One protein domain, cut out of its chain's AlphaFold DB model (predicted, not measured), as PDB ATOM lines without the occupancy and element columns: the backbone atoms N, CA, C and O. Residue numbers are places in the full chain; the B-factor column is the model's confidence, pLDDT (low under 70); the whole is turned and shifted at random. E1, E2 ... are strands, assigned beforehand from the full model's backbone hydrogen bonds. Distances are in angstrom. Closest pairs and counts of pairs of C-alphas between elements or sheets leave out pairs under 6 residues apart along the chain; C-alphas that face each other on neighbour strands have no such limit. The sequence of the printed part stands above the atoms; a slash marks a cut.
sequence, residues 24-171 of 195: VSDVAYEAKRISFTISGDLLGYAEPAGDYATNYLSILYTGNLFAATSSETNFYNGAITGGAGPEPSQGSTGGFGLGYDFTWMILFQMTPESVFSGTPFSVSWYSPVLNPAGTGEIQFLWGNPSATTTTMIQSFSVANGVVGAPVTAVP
ATOM      1  N   VAL A  24     138.951 207.669 192.058       91.00
ATOM      2  CA  VAL A  24     140.089 207.239 192.852       91.00
ATOM      3  C   VAL A  24     140.923 208.470 193.216       91.00
ATOM      4  O   VAL A  24     141.168 209.354 192.399       91.00
ATOM      5  N   SER A  25     141.362 208.567 194.462       92.75
ATOM      6  CA  SER A  25     142.243 209.640 194.923       92.75
ATOM      7  C   SER A  25     143.340 209.103 195.829       92.75
ATOM      8  O   SER A  25     143.356 207.921 196.168       92.75
ATOM      9  N   ASP A  26     144.277 209.981 196.193       93.56
ATOM     10  CA  ASP A  26     145.322 209.703 197.188       93.56
ATOM     11  C   ASP A  26     146.133 208.436 196.881       93.56
ATOM     12  O   ASP A  26     146.519 207.683 197.776       93.56
ATOM     13  N   VAL A  27     146.370 208.193 195.587       94.06
ATOM     14  CA  VAL A  27     147.120 207.030 195.122       94.06
ATOM     15  C   VAL A  27     148.584 207.201 195.500       94.06
ATOM     16  O   VAL A  27     149.256 208.136 195.065       94.06
ATOM     17  N   ALA A  28     149.083 206.262 196.288       93.38
ATOM     18  CA  ALA A  28     150.483 206.150 196.651       93.38
ATOM     19  C   ALA A  28     150.912 204.691 196.526       93.38
ATOM     20  O   ALA A  28     150.119 203.778 196.762       93.38
ATOM     21  N   TYR A  29     152.172 204.465 196.170       92.56
ATOM     22  CA  TYR A  29     152.724 203.120 196.157       92.56
ATOM     23  C   TYR A  29     154.161 203.099 196.674       92.56
ATOM     24  O   TYR A  29     154.899 204.079 196.629       92.56
ATOM     25  N   GLU A  30     154.530 201.940 197.185       92.62
ATOM     26  CA  GLU A  30     155.820 201.572 197.739       92.62
ATOM     27  C   GLU A  30     156.190 200.200 197.169       92.62
ATOM     28  O   GLU A  30     155.361 199.522 196.566       92.62
ATOM     29  N   ALA A  31     157.408 199.722 197.430       89.50
ATOM     30  CA  ALA A  31     157.865 198.428 196.912       89.50
ATOM     31  C   ALA A  31     156.913 197.261 197.240       89.50
ATOM     32  O   ALA A  31     156.787 196.314 196.469       89.50
ATOM     33  N   LYS A  32     156.255 197.333 198.403       88.69
ATOM     34  CA  LYS A  32     155.405 196.277 198.964       88.69
ATOM     35  C   LYS A  32     153.961 196.700 199.174       88.69
ATOM     36  O   LYS A  32     153.233 195.961 199.832       88.69
ATOM     37  N   ARG A  33     153.541 197.865 198.684       88.75
ATOM     38  CA  ARG A  33     152.209 198.375 199.004       88.75
ATOM     39  C   ARG A  33     151.691 199.344 197.961       88.75
ATOM     40  O   ARG A  33     152.444 200.167 197.465       88.75
ATOM     41  N   ILE A  34     150.397 199.292 197.695       89.75
ATOM     42  CA  ILE A  34     149.641 200.375 197.073       89.75
ATOM     43  C   ILE A  34     148.533 200.807 198.031       89.75
ATOM     44  O   ILE A  34     147.960 199.986 198.752       89.75
ATOM     45  N   SER A  35     148.249 202.100 198.077       91.75
ATOM     46  CA  SER A  35     147.132 202.669 198.819       91.75
ATOM     47  C   SER A  35     146.420 203.711 197.980       91.75
ATOM     48  O   SER A  35     147.054 204.399 197.185       91.75
ATOM     49  N   PHE A  36     145.112 203.811 198.154       92.06
ATOM     50  CA  PHE A  36     144.259 204.740 197.426       92.06
ATOM     51  C   PHE A  36     142.945 204.938 198.181       92.06
ATOM     52  O   PHE A  36     142.606 204.170 199.079       92.06
ATOM     53  N   THR A  37     142.185 205.947 197.790       90.31
ATOM     54  CA  THR A  37     140.851 206.241 198.307       90.31
ATOM     55  C   THR A  37     139.845 206.112 197.170       90.31
ATOM     56  O   THR A  37     140.122 206.577 196.068       90.31
ATOM     57  N   ILE A  38     138.675 205.518 197.415       87.31
ATOM     58  CA  ILE A  38     137.555 205.530 196.459       87.31
ATOM     59  C   ILE A  38     136.394 206.335 197.029       87.31
ATOM     60  O   ILE A  38     135.998 206.165 198.183       87.31
ATOM     61  N   SER A  39     135.826 207.199 196.195       88.81
ATOM     62  CA  SER A  39     134.576 207.912 196.462       88.81
ATOM     63  C   SER A  39     133.630 207.754 195.283       88.81
ATOM     64  O   SER A  39     134.087 207.766 194.150       88.81
ATOM     65  N   GLY A  40     132.327 207.676 195.530       86.94
ATOM     66  CA  GLY A  40     131.307 207.624 194.485       86.94
ATOM     67  C   GLY A  40     130.701 206.240 194.281       86.94
ATOM     68  O   GLY A  40     130.936 205.302 195.047       86.94
ATOM     69  N   ASP A  41     129.842 206.158 193.271       83.75
ATOM     70  CA  ASP A  41     129.013 204.988 193.014       83.75
ATOM     71  C   ASP A  41     129.654 204.057 191.976       83.75
ATOM     72  O   ASP A  41     129.923 204.478 190.844       83.75
ATOM     73  N   LEU A  42     129.882 202.798 192.366       78.88
ATOM     74  CA  LEU A  42     130.302 201.726 191.460       78.88
ATOM     75  C   LEU A  42     129.107 200.961 190.856       78.88
ATOM     76  O   LEU A  42     129.284 200.305 189.835       78.88
ATOM     77  N   LEU A  43     127.899 201.065 191.430       74.75
ATOM     78  CA  LEU A  43     126.684 200.369 190.969       74.75
ATOM     79  C   LEU A  43     126.258 200.790 189.563       74.75
ATOM     80  O   LEU A  43     125.592 200.041 188.854       74.75
ATOM     81  N   GLY A  44     126.610 202.014 189.168       72.44
ATOM     82  CA  GLY A  44     126.292 202.539 187.848       72.44
ATOM     83  C   GLY A  44     127.159 201.971 186.721       72.44
ATOM     84  O   GLY A  44     126.812 202.159 185.556       72.44
ATOM     85  N   TYR A  45     128.280 201.303 187.021       74.56
ATOM     86  CA  TYR A  45     129.067 200.649 185.978       74.56
ATOM     87  C   TYR A  45     128.333 199.400 185.486       74.56
ATOM     88  O   TYR A  45     127.750 198.661 186.275       74.56
ATOM     89  N   ALA A  46     128.374 199.150 184.174       67.50
ATOM     90  CA  ALA A  46     127.778 197.946 183.607       67.50
ATOM     91  C   ALA A  46     128.385 196.695 184.261       67.50
ATOM     92  O   ALA A  46     129.610 196.559 184.317       67.50
ATOM     93  N   GLU A  47     127.528 195.787 184.731       65.62
ATOM     94  CA  GLU A  47     127.974 194.483 185.214       65.62
ATOM     95  C   GLU A  47     128.568 193.689 184.035       65.62
ATOM     96  O   GLU A  47     127.886 193.492 183.022       65.62
ATOM     97  N   PRO A  48     129.833 193.246 184.102       60.84
ATOM     98  CA  PRO A  48     130.434 192.439 183.055       60.84
ATOM     99  C   PRO A  48     129.751 191.067 182.992       60.84
ATOM    100  O   PRO A  48     129.741 190.314 183.967       60.84
ATOM    101  N   ALA A  49     129.207 190.715 181.829       55.47
ATOM    102  CA  ALA A  49     128.601 189.407 181.587       55.47
ATOM    103  C   ALA A  49     129.670 188.319 181.334       55.47
ATOM    104  O   ALA A  49     130.677 188.584 180.677       55.47
ATOM    105  N   GLY A  50     129.444 187.086 181.810       59.28
ATOM    106  CA  GLY A  50     130.301 185.918 181.531       59.28
ATOM    107  C   GLY A  50     130.191 184.790 182.569       59.28
ATOM    108  O   GLY A  50     129.622 184.983 183.641       59.28
ATOM    109  N   ASP A  51     130.743 183.608 182.269       47.72
ATOM    110  CA  ASP A  51     130.894 182.538 183.268       47.72
ATOM    111  C   ASP A  51     131.774 183.048 184.427       47.72
ATOM    112  O   ASP A  51     132.772 183.734 184.198       47.72
ATOM    113  N   TYR A  52     131.385 182.767 185.676       54.72
ATOM    114  CA  TYR A  52     131.963 183.376 186.892       54.72
ATOM    115  C   TYR A  52     131.753 184.902 187.010       54.72
ATOM    116  O   TYR A  52     132.573 185.580 187.633       54.72
ATOM    117  N   ALA A  53     130.658 185.435 186.437       52.56
ATOM    118  CA  ALA A  53     130.218 186.836 186.510       52.56
ATOM    119  C   ALA A  53     130.272 187.389 187.931       52.56
ATOM    120  O   ALA A  53     129.349 187.275 188.734       52.56
ATOM    121  N   THR A  54     131.393 188.007 188.229       61.12
ATOM    122  CA  THR A  54     131.606 188.726 189.458       61.12
ATOM    123  C   THR A  54     132.341 189.981 189.076       61.12
ATOM    124  O   THR A  54     133.219 189.969 188.213       61.12
ATOM    125  N   ASN A  55     131.865 191.098 189.605       66.25
ATOM    126  CA  ASN A  55     132.438 192.374 189.256       66.25
ATOM    127  C   ASN A  55     133.730 192.540 190.050       66.25
ATOM    128  O   ASN A  55     133.735 192.353 191.271       66.25
ATOM    129  N   TYR A  56     134.814 192.874 189.357       75.12
ATOM    130  CA  TYR A  56     136.099 193.090 189.988       75.12
ATOM    131  C   TYR A  56     136.554 194.528 189.829       75.12
ATOM    132  O   TYR A  56     136.697 195.038 188.715       75.12
ATOM    133  N   LEU A  57     136.872 195.156 190.960       81.00
ATOM    134  CA  LEU A  57     137.817 196.258 190.935       81.00
ATOM    135  C   LEU A  57     139.205 195.658 190.728       81.00
ATOM    136  O   LEU A  57     139.642 194.792 191.489       81.00
ATOM    137  N   SER A  58     139.891 196.114 189.696       81.62
ATOM    138  CA  SER A  58     141.224 195.647 189.342       81.62
ATOM    139  C   SER A  58     142.187 196.816 189.238       81.62
ATOM    140  O   SER A  58     141.808 197.910 188.823       81.62
ATOM    141  N   ILE A  59     143.439 196.567 189.611       85.69
ATOM    142  CA  ILE A  59     144.549 197.486 189.386       85.69
ATOM    143  C   ILE A  59     145.444 196.887 188.314       85.69
ATOM    144  O   ILE A  59     145.871 195.738 188.426       85.69
ATOM    145  N   LEU A  60     145.739 197.668 187.288       85.56
ATOM    146  CA  LEU A  60     146.633 197.296 186.209       85.56
ATOM    147  C   LEU A  60     147.852 198.211 186.212       85.56
ATOM    148  O   LEU A  60     147.736 199.424 186.359       85.56
ATOM    149  N   TYR A  61     149.020 197.602 186.066       86.12
ATOM    150  CA  TYR A  61     150.314 198.262 186.072       86.12
ATOM    151  C   TYR A  61     150.960 198.105 184.702       86.12
ATOM    152  O   TYR A  61     151.080 196.990 184.185       86.12
ATOM    153  N   THR A  62     151.418 199.218 184.138       85.44
ATOM    154  CA  THR A  62     152.179 199.243 182.883       85.44
ATOM    155  C   THR A  62     153.595 199.778 183.106       85.44
ATOM    156  O   THR A  62     153.949 200.238 184.196       85.44
ATOM    157  N   GLY A  63     154.432 199.712 182.068       85.12
ATOM    158  CA  GLY A  63     155.821 200.161 182.139       85.12
ATOM    159  C   GLY A  63     156.680 199.254 183.024       85.12
ATOM    160  O   GLY A  63     156.479 198.044 183.064       85.12
ATOM    161  N   ASN A  64     157.648 199.833 183.738       86.06
ATOM    162  CA  ASN A  64     158.545 199.087 184.633       86.06
ATOM    163  C   ASN A  64     158.165 199.237 186.118       86.06
ATOM    164  O   ASN A  64     159.030 199.141 186.992       86.06
ATOM    165  N   LEU A  65     156.880 199.498 186.400       85.88
ATOM    166  CA  LEU A  65     156.341 199.581 187.762       85.88
ATOM    167  C   LEU A  65     156.358 198.242 188.489       85.88
ATOM    168  O   LEU A  65     156.405 198.221 189.716       85.88
ATOM    169  N   PHE A  66     156.360 197.138 187.750       79.06
ATOM    170  CA  PHE A  66     156.485 195.804 188.310       79.06
ATOM    171  C   PHE A  66     157.938 195.331 188.217       79.06
ATOM    172  O   PHE A  66     158.520 195.303 187.133       79.06
ATOM    173  N   ALA A  67     158.543 195.014 189.362       66.44
ATOM    174  CA  ALA A  67     159.976 194.740 189.459       66.44
ATOM    175  C   ALA A  67     160.344 193.307 189.039       66.44
ATOM    176  O   ALA A  67     161.437 193.086 188.519       66.44
ATOM    177  N   ALA A  68     159.452 192.335 189.259       60.12
ATOM    178  CA  ALA A  68     159.653 190.942 188.867       60.12
ATOM    179  C   ALA A  68     158.335 190.157 188.879       60.12
ATOM    180  O   ALA A  68     157.517 190.329 189.782       60.12
ATOM    181  N   THR A  69     158.172 189.227 187.931       57.97
ATOM    182  CA  THR A  69     157.110 188.212 187.960       57.97
ATOM    183  C   THR A  69     157.193 187.408 189.253       57.97
ATOM    184  O   THR A  69     158.119 186.619 189.436       57.97
ATOM    185  N   SER A  70     156.232 187.608 190.149       57.88
ATOM    186  CA  SER A  70     156.083 186.830 191.375       57.88
ATOM    187  C   SER A  70     154.641 186.351 191.482       57.88
ATOM    188  O   SER A  70     153.704 187.081 191.160       57.88
ATOM    189  N   SER A  71     154.454 185.104 191.902       63.44
ATOM    190  CA  SER A  71     153.150 184.564 192.281       63.44
ATOM    191  C   SER A  71     153.131 184.503 193.800       63.44
ATOM    192  O   SER A  71     153.533 183.497 194.380       63.44
ATOM    193  N   GLU A  72     152.739 185.598 194.443       64.94
ATOM    194  CA  GLU A  72     152.645 185.688 195.896       64.94
ATOM    195  C   GLU A  72     151.238 186.097 196.315       64.94
ATOM    196  O   GLU A  72     150.565 186.858 195.619       64.94
ATOM    197  N   THR A  73     150.819 185.602 197.477       66.69
ATOM    198  CA  THR A  73     149.614 186.067 198.159       66.69
ATOM    199  C   THR A  73     149.784 187.527 198.570       66.69
ATOM    200  O   THR A  73     150.818 187.914 199.124       66.69
ATOM    201  N   ASN A  74     148.755 188.330 198.332       68.19
ATOM    202  CA  ASN A  74     148.672 189.724 198.740       68.19
ATOM    203  C   ASN A  74     147.586 189.941 199.798       68.19
ATOM    204  O   ASN A  74     146.606 189.210 199.902       68.19
ATOM    205  N   PHE A  75     147.792 190.978 200.602       72.56
ATOM    206  CA  PHE A  75     146.951 191.351 201.732       72.56
ATOM    207  C   PHE A  75     146.180 192.600 201.395       72.56
ATOM    208  O   PHE A  75     146.769 193.579 200.949       72.56
ATOM    209  N   TYR A  76     144.891 192.595 201.686       71.81
ATOM    210  CA  TYR A  76     144.044 193.760 201.534       71.81
ATOM    211  C   TYR A  76     143.621 194.313 202.899       71.81
ATOM    212  O   TYR A  76     143.350 193.558 203.833       71.81
ATOM    213  N   ASN A  77     143.550 195.637 203.005       69.94
ATOM    214  CA  ASN A  77     142.941 196.337 204.125       69.94
ATOM    215  C   ASN A  77     142.070 197.495 203.613       69.94
ATOM    216  O   ASN A  77     142.552 198.368 202.890       69.94
ATOM    217  N   GLY A  78     140.802 197.517 204.015       66.25
ATOM    218  CA  GLY A  78     139.875 198.619 203.780       66.25
ATOM    219  C   GLY A  78     138.430 198.239 204.109       66.25
ATOM    220  O   GLY A  78     138.109 197.076 204.360       66.25
ATOM    221  N   ALA A  79     137.558 199.247 204.172       58.97
ATOM    222  CA  ALA A  79     136.165 199.080 204.575       58.97
ATOM    223  C   ALA A  79     135.293 198.680 203.378       58.97
ATOM    224  O   ALA A  79     134.528 199.489 202.857       58.97
ATOM    225  N   ILE A  80     135.397 197.426 202.942       55.12
ATOM    226  CA  ILE A  80     134.335 196.804 202.153       55.12
ATOM    227  C   ILE A  80     133.599 195.827 203.059       55.12
ATOM    228  O   ILE A  80     134.159 194.845 203.528       55.12
ATOM    229  N   THR A  81     132.348 196.159 203.375       47.62
ATOM    230  CA  THR A  81     131.532 195.446 204.371       47.62
ATOM    231  C   THR A  81     130.634 194.361 203.772       47.62
ATOM    232  O   THR A  81     129.792 193.822 204.482       47.62
ATOM    233  N   GLY A  82     130.791 194.022 202.495       39.59
ATOM    234  CA  GLY A  82     130.045 192.938 201.848       39.59
ATOM    235  C   GLY A  82     130.996 191.916 201.243       39.59
ATOM    236  O   GLY A  82     132.157 192.224 201.040       39.59
ATOM    237  N   GLY A  83     130.503 190.720 200.938       41.44
ATOM    238  CA  GLY A  83     131.164 189.765 200.047       41.44
ATOM    239  C   GLY A  83     132.389 189.033 200.602       41.44
ATOM    240  O   GLY A  83     133.489 189.568 200.685       41.44
ATOM    241  N   ALA A  84     132.224 187.734 200.861       41.84
ATOM    242  CA  ALA A  84     133.334 186.788 200.855       41.84
ATOM    243  C   ALA A  84     133.889 186.699 199.419       41.84
ATOM    244  O   ALA A  84     133.455 185.864 198.630       41.84
ATOM    245  N   GLY A  85     134.783 187.618 199.059       45.75
ATOM    246  CA  GLY A  85     135.590 187.515 197.848       45.75
ATOM    247  C   GLY A  85     136.771 186.558 198.061       45.75
ATOM    248  O   GLY A  85     137.183 186.341 199.202       45.75
ATOM    249  N   PRO A  86     137.333 185.979 196.989       47.44
ATOM    250  CA  PRO A  86     138.566 185.228 197.040       47.44
ATOM    251  C   PRO A  86     139.666 186.181 197.490       47.44
ATOM    252  O   PRO A  86     139.555 187.404 197.338       47.44
ATOM    253  N   GLU A  87     140.728 185.612 198.053       54.78
ATOM    254  CA  GLU A  87     141.900 186.404 198.388       54.78
ATOM    255  C   GLU A  87     142.335 187.217 197.161       54.78
ATOM    256  O   GLU A  87     142.220 186.719 196.029       54.78
ATOM    257  N   PRO A  88     142.788 188.468 197.362       57.84
ATOM    258  CA  PRO A  88     143.390 189.247 196.299       57.84
ATOM    259  C   PRO A  88     144.349 188.352 195.504       57.84
ATOM    260  O   PRO A  88     145.049 187.510 196.068       57.84
ATOM    261  N   SER A  89     144.320 188.465 194.181       61.31
ATOM    262  CA  SER A  89     145.177 187.656 193.316       61.31
ATOM    263  C   SER A  89     145.906 188.548 192.331       61.31
ATOM    264  O   SER A  89     145.384 189.571 191.877       61.31
ATOM    265  N   GLN A  90     147.147 188.174 192.039       64.62
ATOM    266  CA  GLN A  90     148.014 188.868 191.098       64.62
ATOM    267  C   GLN A  90     148.433 187.928 189.973       64.62
ATOM    268  O   GLN A  90     148.635 186.732 190.193       64.62
ATOM    269  N   GLY A  91     148.609 188.480 188.777       60.53
ATOM    270  CA  GLY A  91     149.085 187.735 187.619       60.53
ATOM    271  C   GLY A  91     149.997 188.575 186.732       60.53
ATOM    272  O   GLY A  91     149.876 189.799 186.652       60.53
ATOM    273  N   SER A  92     150.916 187.902 186.042       60.38
ATOM    274  CA  SER A  92     151.731 188.488 184.977       60.38
ATOM    275  C   SER A  92     151.269 187.971 183.618       60.38
ATOM    276  O   SER A  92     150.986 186.783 183.487       60.38
ATOM    277  N   THR A  93     151.228 188.871 182.629       51.88
ATOM    278  CA  THR A  93     150.874 188.643 181.214       51.88
ATOM    279  C   THR A  93     149.415 188.235 180.941       51.88
ATOM    280  O   THR A  93     149.096 187.056 180.855       51.88
ATOM    281  N   GLY A  94     148.558 189.249 180.730       51.88
ATOM    282  CA  GLY A  94     147.422 189.227 179.789       51.88
ATOM    283  C   GLY A  94     146.103 188.564 180.214       51.88
ATOM    284  O   GLY A  94     145.965 187.349 180.165       51.88
ATOM    285  N   GLY A  95     145.085 189.393 180.483       49.56
ATOM    286  CA  GLY A  95     143.680 188.996 180.682       49.56
ATOM    287  C   GLY A  95     142.718 190.179 180.893       49.56
ATOM    288  O   GLY A  95     142.063 190.247 181.918       49.56
ATOM    289  N   PHE A  96     142.693 191.154 179.974       49.81
ATOM    290  CA  PHE A  96     141.659 192.218 179.913       49.81
ATOM    291  C   PHE A  96     141.353 192.671 178.467       49.81
ATOM    292  O   PHE A  96     140.718 193.697 178.247       49.81
ATOM    293  N   GLY A  97     141.846 191.949 177.450       54.50
ATOM    294  CA  GLY A  97     141.675 192.334 176.040       54.50
ATOM    295  C   GLY A  97     142.487 193.560 175.586       54.50
ATOM    296  O   GLY A  97     142.233 194.079 174.506       54.50
ATOM    297  N   LEU A  98     143.463 194.020 176.380       55.59
ATOM    298  CA  LEU A  98     144.167 195.295 176.159       55.59
ATOM    299  C   LEU A  98     145.319 195.246 175.130       55.59
ATOM    300  O   LEU A  98     145.795 196.294 174.713       55.59
ATOM    301  N   GLY A  99     145.754 194.065 174.675       56.09
ATOM    302  CA  GLY A  99     146.708 193.935 173.557       56.09
ATOM    303  C   GLY A  99     148.170 194.336 173.835       56.09
ATOM    304  O   GLY A  99     148.938 194.447 172.883       56.09
ATOM    305  N   TYR A 100     148.571 194.536 175.095       58.62
ATOM    306  CA  TYR A 100     149.960 194.811 175.505       58.62
ATOM    307  C   TYR A 100     150.349 194.049 176.783       58.62
ATOM    308  O   TYR A 100     149.481 193.514 177.474       58.62
ATOM    309  N   ASP A 101     151.650 193.999 177.093       61.03
ATOM    310  CA  ASP A 101     152.175 193.381 178.317       61.03
ATOM    311  C   ASP A 101     151.881 194.259 179.539       61.03
ATOM    312  O   ASP A 101     152.220 195.444 179.580       61.03
ATOM    313  N   PHE A 102     151.259 193.668 180.554       63.41
ATOM    314  CA  PHE A 102     150.951 194.327 181.818       63.41
ATOM    315  C   PHE A 102     151.022 193.342 182.980       63.41
ATOM    316  O   PHE A 102     150.961 192.116 182.812       63.41
ATOM    317  N   THR A 103     151.103 193.900 184.182       69.44
ATOM    318  CA  THR A 103     150.825 193.175 185.420       69.44
ATOM    319  C   THR A 103     149.482 193.632 185.953       69.44
ATOM    320  O   THR A 103     149.145 194.808 185.860       69.44
ATOM    321  N   TRP A 104     148.693 192.712 186.492       70.12
ATOM    322  CA  TRP A 104     147.383 193.036 187.035       70.12
ATOM    323  C   TRP A 104     147.211 192.470 188.436       70.12
ATOM    324  O   TRP A 104     147.887 191.527 188.854       70.12
ATOM    325  N   MET A 105     146.269 193.070 189.147       72.38
ATOM    326  CA  MET A 105     145.812 192.642 190.449       72.38
ATOM    327  C   MET A 105     144.298 192.778 190.521       72.38
ATOM    328  O   MET A 105     143.745 193.820 190.175       72.38
ATOM    329  N   ILE A 106     143.643 191.737 191.013       67.00
ATOM    330  CA  ILE A 106     142.222 191.745 191.335       67.00
ATOM    331  C   ILE A 106     142.078 192.035 192.824       67.00
ATOM    332  O   ILE A 106     142.702 191.370 193.653       67.00
ATOM    333  N   LEU A 107     141.260 193.029 193.158       62.50
ATOM    334  CA  LEU A 107     141.037 193.449 194.539       62.50
ATOM    335  C   LEU A 107     139.824 192.775 195.174       62.50
ATOM    336  O   LEU A 107     139.903 192.347 196.319       62.50
ATOM    337  N   PHE A 108     138.707 192.700 194.443       66.19
ATOM    338  CA  PHE A 108     137.406 192.302 194.992       66.19
ATOM    339  C   PHE A 108     136.639 191.458 193.998       66.19
ATOM    340  O   PHE A 108     136.545 191.865 192.855       66.19
ATOM    341  N   GLN A 109     136.032 190.357 194.435       61.81
ATOM    342  CA  GLN A 109     134.992 189.650 193.686       61.81
ATOM    343  C   GLN A 109     133.635 190.062 194.265       61.81
ATOM    344  O   GLN A 109     133.134 189.397 195.168       61.81
ATOM    345  N   MET A 110     133.074 191.204 193.858       58.66
ATOM    346  CA  MET A 110     131.892 191.740 194.538       58.66
ATOM    347  C   MET A 110     130.976 192.586 193.668       58.66
ATOM    348  O   MET A 110     131.426 193.445 192.921       58.66
ATOM    349  N   THR A 111     129.673 192.453 193.896       61.47
ATOM    350  CA  THR A 111     128.702 193.504 193.580       61.47
ATOM    351  C   THR A 111     128.775 194.549 194.700       61.47
ATOM    352  O   THR A 111     128.600 194.181 195.863       61.47
ATOM    353  N   PRO A 112     129.094 195.826 194.420       67.56
ATOM    354  CA  PRO A 112     129.004 196.879 195.426       67.56
ATOM    355  C   PRO A 112     127.573 196.891 195.967       67.56
ATOM    356  O   PRO A 112     126.640 196.659 195.209       67.56
ATOM    357  N   GLU A 113     127.371 197.151 197.255       70.56
ATOM    358  CA  GLU A 113     126.015 197.273 197.829       70.56
ATOM    359  C   GLU A 113     125.689 198.719 198.228       70.56
ATOM    360  O   GLU A 113     124.550 199.053 198.545       70.56
ATOM    361  N   SER A 114     126.697 199.595 198.228       74.25
ATOM    362  CA  SER A 114     126.568 200.993 198.629       74.25
ATOM    363  C   SER A 114     127.601 201.887 197.943       74.25
ATOM    364  O   SER A 114     128.603 201.420 197.400       74.25
ATOM    365  N   VAL A 115     127.330 203.192 197.982       81.75
ATOM    366  CA  VAL A 115     128.209 204.253 197.482       81.75
ATOM    367  C   VAL A 115     129.403 204.423 198.424       81.75
ATOM    368  O   VAL A 115     129.232 204.516 199.640       81.75
ATOM    369  N   PHE A 116     130.610 204.531 197.871       82.50
ATOM    370  CA  PHE A 116     131.819 204.795 198.651       82.50
ATOM    371  C   PHE A 116     131.915 206.275 199.028       82.50
ATOM    372  O   PHE A 116     131.629 207.159 198.219       82.50
ATOM    373  N   SER A 117     132.370 206.568 200.245       85.38
ATOM    374  CA  SER A 117     132.476 207.937 200.762       85.38
ATOM    375  C   SER A 117     133.885 208.200 201.286       85.38
ATOM    376  O   SER A 117     134.097 208.275 202.495       85.38
ATOM    377  N   GLY A 118     134.854 208.335 200.377       84.12
ATOM    378  CA  GLY A 118     136.251 208.547 200.759       84.12
ATOM    379  C   GLY A 118     136.843 207.332 201.465       84.12
ATOM    380  O   GLY A 118     137.596 207.474 202.425       84.12
ATOM    381  N   THR A 119     136.464 206.135 201.028       84.25
ATOM    382  CA  THR A 119     136.871 204.888 201.668       84.25
ATOM    383  C   THR A 119     138.334 204.600 201.330       84.25
ATOM    384  O   THR A 119     138.651 204.513 200.143       84.25
ATOM    385  N   PRO A 120     139.233 204.453 202.322       87.19
ATOM    386  CA  PRO A 120     140.628 204.130 202.071       87.19
ATOM    387  C   PRO A 120     140.818 202.632 201.827       87.19
ATOM    388  O   PRO A 120     140.166 201.778 202.437       87.19
ATOM    389  N   PHE A 121     141.775 202.335 200.965       84.50
ATOM    390  CA  PHE A 121     142.160 201.008 200.528       84.50
ATOM    391  C   PHE A 121     143.673 200.879 200.579       84.50
ATOM    392  O   PHE A 121     144.406 201.805 200.230       84.50
ATOM    393  N   SER A 122     144.149 199.702 200.961       86.00
ATOM    394  CA  SER A 122     145.541 199.332 200.777       86.00
ATOM    395  C   SER A 122     145.669 197.873 200.388       86.00
ATOM    396  O   SER A 122     144.980 197.015 200.937       86.00
ATOM    397  N   VAL A 123     146.586 197.599 199.466       82.75
ATOM    398  CA  VAL A 123     147.048 196.249 199.167       82.75
ATOM    399  C   VAL A 123     148.530 196.155 199.417       82.75
ATOM    400  O   VAL A 123     149.267 197.063 199.048       82.75
ATOM    401  N   SER A 124     148.961 195.074 200.051       83.88
ATOM    402  CA  SER A 124     150.353 194.839 200.411       83.88
ATOM    403  C   SER A 124     150.822 193.443 200.016       83.88
ATOM    404  O   SER A 124     150.019 192.521 199.904       83.88
ATOM    405  N   TRP A 125     152.132 193.280 199.866       81.62
ATOM    406  CA  TRP A 125     152.789 192.022 199.500       81.62
ATOM    407  C   TRP A 125     153.859 191.633 200.519       81.62
ATOM    408  O   TRP A 125     154.405 192.487 201.225       81.62
ATOM    409  N   TYR A 126     154.201 190.345 200.570       82.00
ATOM    410  CA  TYR A 126     155.334 189.877 201.369       82.00
ATOM    411  C   TYR A 126     156.670 190.347 200.777       82.00
ATOM    412  O   TYR A 126     157.511 190.906 201.502       82.00
ATOM    413  N   SER A 127     156.851 190.180 199.467       82.38
ATOM    414  CA  SER A 127     158.038 190.624 198.732       82.38
ATOM    415  C   SER A 127     157.874 192.012 198.101       82.38
ATOM    416  O   SER A 127     156.757 192.489 197.899       82.38
ATOM    417  N   PRO A 128     158.988 192.710 197.799       84.75
ATOM    418  CA  PRO A 128     158.959 193.956 197.038       84.75
ATOM    419  C   PRO A 128     158.654 193.679 195.558       84.75
ATOM    420  O   PRO A 128     159.563 193.460 194.762       84.75
ATOM    421  N   VAL A 129     157.371 193.658 195.201       80.38
ATOM    422  CA  VAL A 129     156.912 193.353 193.834       80.38
ATOM    423  C   VAL A 129     156.831 194.592 192.940       80.38
ATOM    424  O   VAL A 129     156.936 194.485 191.718       80.38
ATOM    425  N   LEU A 130     156.685 195.778 193.536       86.00
ATOM    426  CA  LEU A 130     156.664 197.049 192.818       86.00
ATOM    427  C   LEU A 130     158.057 197.681 192.797       86.00
ATOM    428  O   LEU A 130     158.818 197.587 193.758       86.00
ATOM    429  N   ASN A 131     158.375 198.367 191.703       89.81
ATOM    430  CA  ASN A 131     159.585 199.161 191.542       89.81
ATOM    431  C   ASN A 131     159.335 200.598 192.040       89.81
ATOM    432  O   ASN A 131     158.658 201.363 191.343       89.81
ATOM    433  N   PRO A 132     159.894 201.025 193.191       90.56
ATOM    434  CA  PRO A 132     159.667 202.367 193.739       90.56
ATOM    435  C   PRO A 132     160.290 203.490 192.914       90.56
ATOM    436  O   PRO A 132     160.014 204.647 193.181       90.56
ATOM    437  N   ALA A 133     161.151 203.168 191.948       92.19
ATOM    438  CA  ALA A 133     161.716 204.116 190.990       92.19
ATOM    439  C   ALA A 133     161.133 203.913 189.580       92.19
ATOM    440  O   ALA A 133     161.688 204.393 188.592       92.19
ATOM    441  N   GLY A 134     160.040 203.156 189.474       88.75
ATOM    442  CA  GLY A 134     159.416 202.816 188.208       88.75
ATOM    443  C   GLY A 134     158.760 204.013 187.520       88.75
ATOM    444  O   GLY A 134     158.490 205.059 188.111       88.75
ATOM    445  N   THR A 135     158.523 203.833 186.232       91.44
ATOM    446  CA  THR A 135     157.822 204.725 185.322       91.44
ATOM    447  C   THR A 135     156.830 203.890 184.522       91.44
ATOM    448  O   THR A 135     157.162 202.809 184.027       91.44
ATOM    449  N   GLY A 136     155.603 204.378 184.409       90.56
ATOM    450  CA  GLY A 136     154.505 203.645 183.796       90.56
ATOM    451  C   GLY A 136     153.165 204.237 184.189       90.56
ATOM    452  O   GLY A 136     153.047 205.448 184.382       90.56
ATOM    453  N   GLU A 137     152.163 203.382 184.327       91.19
ATOM    454  CA  GLU A 137     150.796 203.788 184.629       91.19
ATOM    455  C   GLU A 137     150.152 202.817 185.616       91.19
ATOM    456  O   GLU A 137     150.355 201.604 185.526       91.19
ATOM    457  N   ILE A 138     149.374 203.362 186.549       91.69
ATOM    458  CA  ILE A 138     148.496 202.612 187.447       91.69
ATOM    459  C   ILE A 138     147.062 202.892 187.006       91.69
ATOM    460  O   ILE A 138     146.592 204.024 187.105       91.69
ATOM    461  N   GLN A 139     146.362 201.869 186.537       90.50
ATOM    462  CA  GLN A 139     144.982 201.964 186.081       90.50
ATOM    463  C   GLN A 139     144.057 201.229 187.042       90.50
ATOM    464  O   GLN A 139     144.341 200.110 187.455       90.50
ATOM    465  N   PHE A 140     142.929 201.849 187.360       89.00
ATOM    466  CA  PHE A 140     141.838 201.269 188.126       89.00
ATOM    467  C   PHE A 140     140.710 200.934 187.165       89.00
ATOM    468  O   PHE A 140     140.203 201.809 186.459       89.00
ATOM    469  N   LEU A 141     140.321 199.666 187.134       85.38
ATOM    470  CA  LEU A 141     139.316 199.151 186.220       85.38
ATOM    471  C   LEU A 141     138.182 198.476 186.985       85.38
ATOM    472  O   LEU A 141     138.412 197.821 187.998       85.38
ATOM    473  N   TRP A 142     136.974 198.615 186.458       82.81
ATOM    474  CA  TRP A 142     135.794 197.855 186.835       82.81
ATOM    475  C   TRP A 142     135.477 196.854 185.732       82.81
ATOM    476  O   TRP A 142     135.176 197.249 184.604       82.81
ATOM    477  N   GLY A 143     135.556 195.560 186.014       77.62
ATOM    478  CA  GLY A 143     135.408 194.565 184.959       77.62
ATOM    479  C   GLY A 143     135.453 193.131 185.454       77.62
ATOM    480  O   GLY A 143     135.630 192.876 186.640       77.62
ATOM    481  N   ASN A 144     135.300 192.192 184.525       71.50
ATOM    482  CA  ASN A 144     135.588 190.782 184.761       71.50
ATOM    483  C   ASN A 144     136.814 190.412 183.917       71.50
ATOM    484  O   ASN A 144     136.726 190.518 182.699       71.50
ATOM    485  N   PRO A 145     137.941 189.993 184.519       61.84
ATOM    486  CA  PRO A 145     139.161 189.637 183.788       61.84
ATOM    487  C   PRO A 145     138.990 188.387 182.915       61.84
ATOM    488  O   PRO A 145     139.732 188.181 181.958       61.84
ATOM    489  N   SER A 146     137.998 187.543 183.215       62.31
ATOM    490  CA  SER A 146     137.592 186.426 182.355       62.31
ATOM    491  C   SER A 146     136.642 186.851 181.228       62.31
ATOM    492  O   SER A 146     136.386 186.062 180.321       62.31
ATOM    493  N   ALA A 147     136.139 188.089 181.253       63.44
ATOM    494  CA  ALA A 147     135.346 188.682 180.185       63.44
ATOM    495  C   ALA A 147     136.180 189.694 179.382       63.44
ATOM    496  O   ALA A 147     137.148 190.280 179.855       63.44
ATOM    497  N   THR A 148     135.778 189.961 178.143       64.19
ATOM    498  CA  THR A 148     136.402 191.001 177.303       64.19
ATOM    499  C   THR A 148     135.883 192.408 177.617       64.19
ATOM    500  O   THR A 148     136.157 193.350 176.878       64.19
ATOM    501  N   THR A 149     135.099 192.562 178.687       68.69
ATOM    502  CA  THR A 149     134.402 193.804 179.029       68.69
ATOM    503  C   THR A 149     134.966 194.384 180.319       68.69
ATOM    504  O   THR A 149     134.812 193.819 181.402       68.69
ATOM    505  N   THR A 150     135.623 195.534 180.194       75.25
ATOM    506  CA  THR A 150     136.179 196.290 181.314       75.25
ATOM    507  C   THR A 150     135.953 197.777 181.099       75.25
ATOM    508  O   THR A 150     135.984 198.262 179.967       75.25
ATOM    509  N   THR A 151     135.699 198.497 182.184       81.56
ATOM    510  CA  THR A 151     135.553 199.947 182.196       81.56
ATOM    511  C   THR A 151     136.681 200.540 183.016       81.56
ATOM    512  O   THR A 151     136.844 200.215 184.188       81.56
ATOM    513  N   MET A 152     137.460 201.438 182.424       85.44
ATOM    514  CA  MET A 152     138.452 202.191 183.182       85.44
ATOM    515  C   MET A 152     137.742 203.218 184.069       85.44
ATOM    516  O   MET A 152     137.001 204.063 183.571       85.44
ATOM    517  N   ILE A 153     137.982 203.145 185.377       87.12
ATOM    518  CA  ILE A 153     137.522 204.142 186.348       87.12
ATOM    519  C   ILE A 153     138.454 205.348 186.272       87.12
ATOM    520  O   ILE A 153     138.019 206.474 186.041       87.12
ATOM    521  N   GLN A 154     139.754 205.106 186.452       91.38
ATOM    522  CA  GLN A 154     140.763 206.155 186.444       91.38
ATOM    523  C   GLN A 154     142.153 205.590 186.186       91.38
ATOM    524  O   GLN A 154     142.425 204.426 186.461       91.38
ATOM    525  N   SER A 155     143.041 206.437 185.690       92.12
ATOM    526  CA  SER A 155     144.440 206.121 185.454       92.12
ATOM    527  C   SER A 155     145.334 207.181 186.091       92.12
ATOM    528  O   SER A 155     144.935 208.341 186.174       92.12
ATOM    529  N   PHE A 156     146.533 206.795 186.521       93.38
ATOM    530  CA  PHE A 156     147.559 207.674 187.068       93.38
ATOM    531  C   PHE A 156     148.898 207.371 186.406       93.38
ATOM    532  O   PHE A 156     149.367 206.233 186.428       93.38
ATOM    533  N   SER A 157     149.543 208.400 185.856       93.88
ATOM    534  CA  SER A 157     150.917 208.267 185.385       93.88
ATOM    535  C   SER A 157     151.860 208.162 186.574       93.88
ATOM    536  O   SER A 157     151.650 208.780 187.616       93.88
ATOM    537  N   VAL A 158     152.918 207.381 186.425       93.44
ATOM    538  CA  VAL A 158     153.993 207.289 187.405       93.44
ATOM    539  C   VAL A 158     155.295 207.612 186.703       93.44
ATOM    540  O   VAL A 158     155.597 207.036 185.659       93.44
ATOM    541  N   ALA A 159     156.073 208.523 187.278       93.88
ATOM    542  CA  ALA A 159     157.388 208.889 186.775       93.88
ATOM    543  C   ALA A 159     158.400 208.875 187.920       93.88
ATOM    544  O   ALA A 159     158.268 209.634 188.880       93.88
ATOM    545  N   ASN A 160     159.419 208.020 187.803       92.50
ATOM    546  CA  ASN A 160     160.476 207.847 188.807       92.50
ATOM    547  C   ASN A 160     159.933 207.681 190.239       92.50
ATOM    548  O   ASN A 160     160.404 208.341 191.165       92.50
ATOM    549  N   GLY A 161     158.908 206.842 190.418       88.56
ATOM    550  CA  GLY A 161     158.297 206.602 191.730       88.56
ATOM    551  C   GLY A 161     157.242 207.606 192.176       88.56
ATOM    552  O   GLY A 161     156.588 207.394 193.195       88.56
ATOM    553  N   VAL A 162     157.054 208.699 191.439       92.75
ATOM    554  CA  VAL A 162     156.084 209.737 191.791       92.75
ATOM    555  C   VAL A 162     154.796 209.507 191.019       92.75
ATOM    556  O   VAL A 162     154.798 209.520 189.787       92.75
ATOM    557  N   VAL A 163     153.696 209.318 191.748       94.00
ATOM    558  CA  VAL A 163     152.350 209.241 191.170       94.00
ATOM    559  C   VAL A 163     151.903 210.647 190.764       94.00
ATOM    560  O   VAL A 163     151.913 211.580 191.568       94.00
ATOM    561  N   GLY A 164     151.563 210.802 189.491       90.62
ATOM    562  CA  GLY A 164     151.097 212.038 188.888       90.62
ATOM    563  C   GLY A 164     149.607 212.293 189.109       90.62
ATOM    564  O   GLY A 164     148.898 211.553 189.790       90.62
ATOM    565  N   ALA A 165     149.123 213.372 188.497       87.62
ATOM    566  CA  ALA A 165     147.693 213.646 188.424       87.62
ATOM    567  C   ALA A 165     146.975 212.552 187.610       87.62
ATOM    568  O   ALA A 165     147.595 211.942 186.731       87.62
ATOM    569  N   PRO A 166     145.674 212.321 187.861       85.00
ATOM    570  CA  PRO A 166     144.919 211.356 187.085       85.00
ATOM    571  C   PRO A 166     144.957 211.696 185.593       85.00
ATOM    572  O   PRO A 166     144.703 212.834 185.189       85.00
ATOM    573  N   VAL A 167     145.264 210.692 184.776       77.69
ATOM    574  CA  VAL A 167     145.257 210.777 183.321       77.69
ATOM    575  C   VAL A 167     143.804 210.724 182.876       77.69
ATOM    576  O   VAL A 167     143.200 209.665 182.723       77.69
ATOM    577  N   THR A 168     143.203 211.894 182.694       67.81
ATOM    578  CA  THR A 168     141.959 211.983 181.933       67.81
ATOM    579  C   THR A 168     142.306 211.739 180.475       67.81
ATOM    580  O   THR A 168     143.235 212.378 179.977       67.81
ATOM    581  N   ALA A 169     141.571 210.866 179.784       56.94
ATOM    582  CA  ALA A 169     141.624 210.803 178.329       56.94
ATOM    583  C   ALA A 169     141.235 212.188 177.796       56.94
ATOM    584  O   ALA A 169     140.058 212.536 177.727       56.94
ATOM    585  N   VAL A 170     142.234 213.025 177.521       52.72
ATOM    586  CA  VAL A 170     142.024 214.298 176.847       52.72
ATOM    587  C   VAL A 170     141.632 213.906 175.429       52.72
ATOM    588  O   VAL A 170     142.439 213.241 174.776       52.72
ATOM    589  N   PRO A 171     140.421 214.249 174.947       54.16
ATOM    590  CA  PRO A 171     140.079 214.004 173.558       54.16
ATOM    591  C   PRO A 171     141.184 214.595 172.696       54.16
ATOM    592  O   PRO A 171     141.591 215.742 172.908       54.16
TER     593      PRO A 171
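This is residues 24 to 171 of the 195 residues of the protein "PEP-CTERM protein-sorting domain-containing protein" of Duganella sp. CF517 (UniProt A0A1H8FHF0). Two antiparallel sheets lie face to face as a sandwich, their strands crossed at 49 degrees: a larger, strongly twisted and curled sheet of E5, E6, E3, E8, E9 and E10 in that order, and a smaller one of E1, E2, E7 and E4. The chain passes from one sheet to the other five times, with long loops around the sheets. The printed part has 148 residues with no named helix and ten named strands, E1 to E10 along the chain; its class is all strand, though only 70 residues are in named strands. It is compact, with a radius of gyration of the C-alphas of 14.4 A, and rounded, spanning 37 by 36 by 29 A.

Begin with the larger sheet: E5 is residues 89 to 92, E6 103 to 109, E3 56 to 61, E8 136 to 143, E9 150 to 159 and E10 162 to 166. Find C-alpha 150 at (136.179, 196.290, 181.314); from there E9 runs 25.3 A to C-alpha 159, and it bends by 67 degrees at residue 153. E8 is 21.2 A long. In the other sheet, E1 is residues 24 to 30, E2 33 to 40, E7 116 to 125 and E4 74 to 78. E1 begins at C-alpha 24, (140.089, 207.239, 192.852). E2 is 23.3 A long and E7 24.6 A, with a bend of 59 degrees at residue 119. E10 ends at C-alpha 166, (144.919, 211.356, 187.085).

In the larger sheet, look for N 91 and O 104, 3.1 A apart, in the hairpin E5 and E6. N 59 and O 105, 2.8 A, are within hydrogen-bond range between E3 and E6, as are N 58 and O 141, 2.8 A, between E3 and E8. E8, E9 and E10 form a meander, each strand the antiparallel neighbour of the one before, with N 138 and O 156 at 2.9 A and N 164 and O 157 at 2.8 A. In the other sheet, N 28 and O 35 are 2.9 A apart in the hairpin E1 and E2, N 36 and O 121 3.0 A between E2 and E7, and N 77 and O 122 2.9 A between E7 and E4. The parts of the sheets that face each other are 10.0 A centre to centre. Between edge strands E1 and E10, the closest C-alphas are those of Ala 28 and Val 163, 6.6 A; between edge strands E4 and E5, those of Asn 74 and Ser 89, 6.8 A.

The C-alphas farthest apart are those of Tyr 126 and Pro 171, 39.9 A. The printed part has no cut. The links E2 to E3 and E3 to E4 are long. The mean pLDDT of the printed part is 74.5; 61 residues are under 70, among them residues 77 to 103.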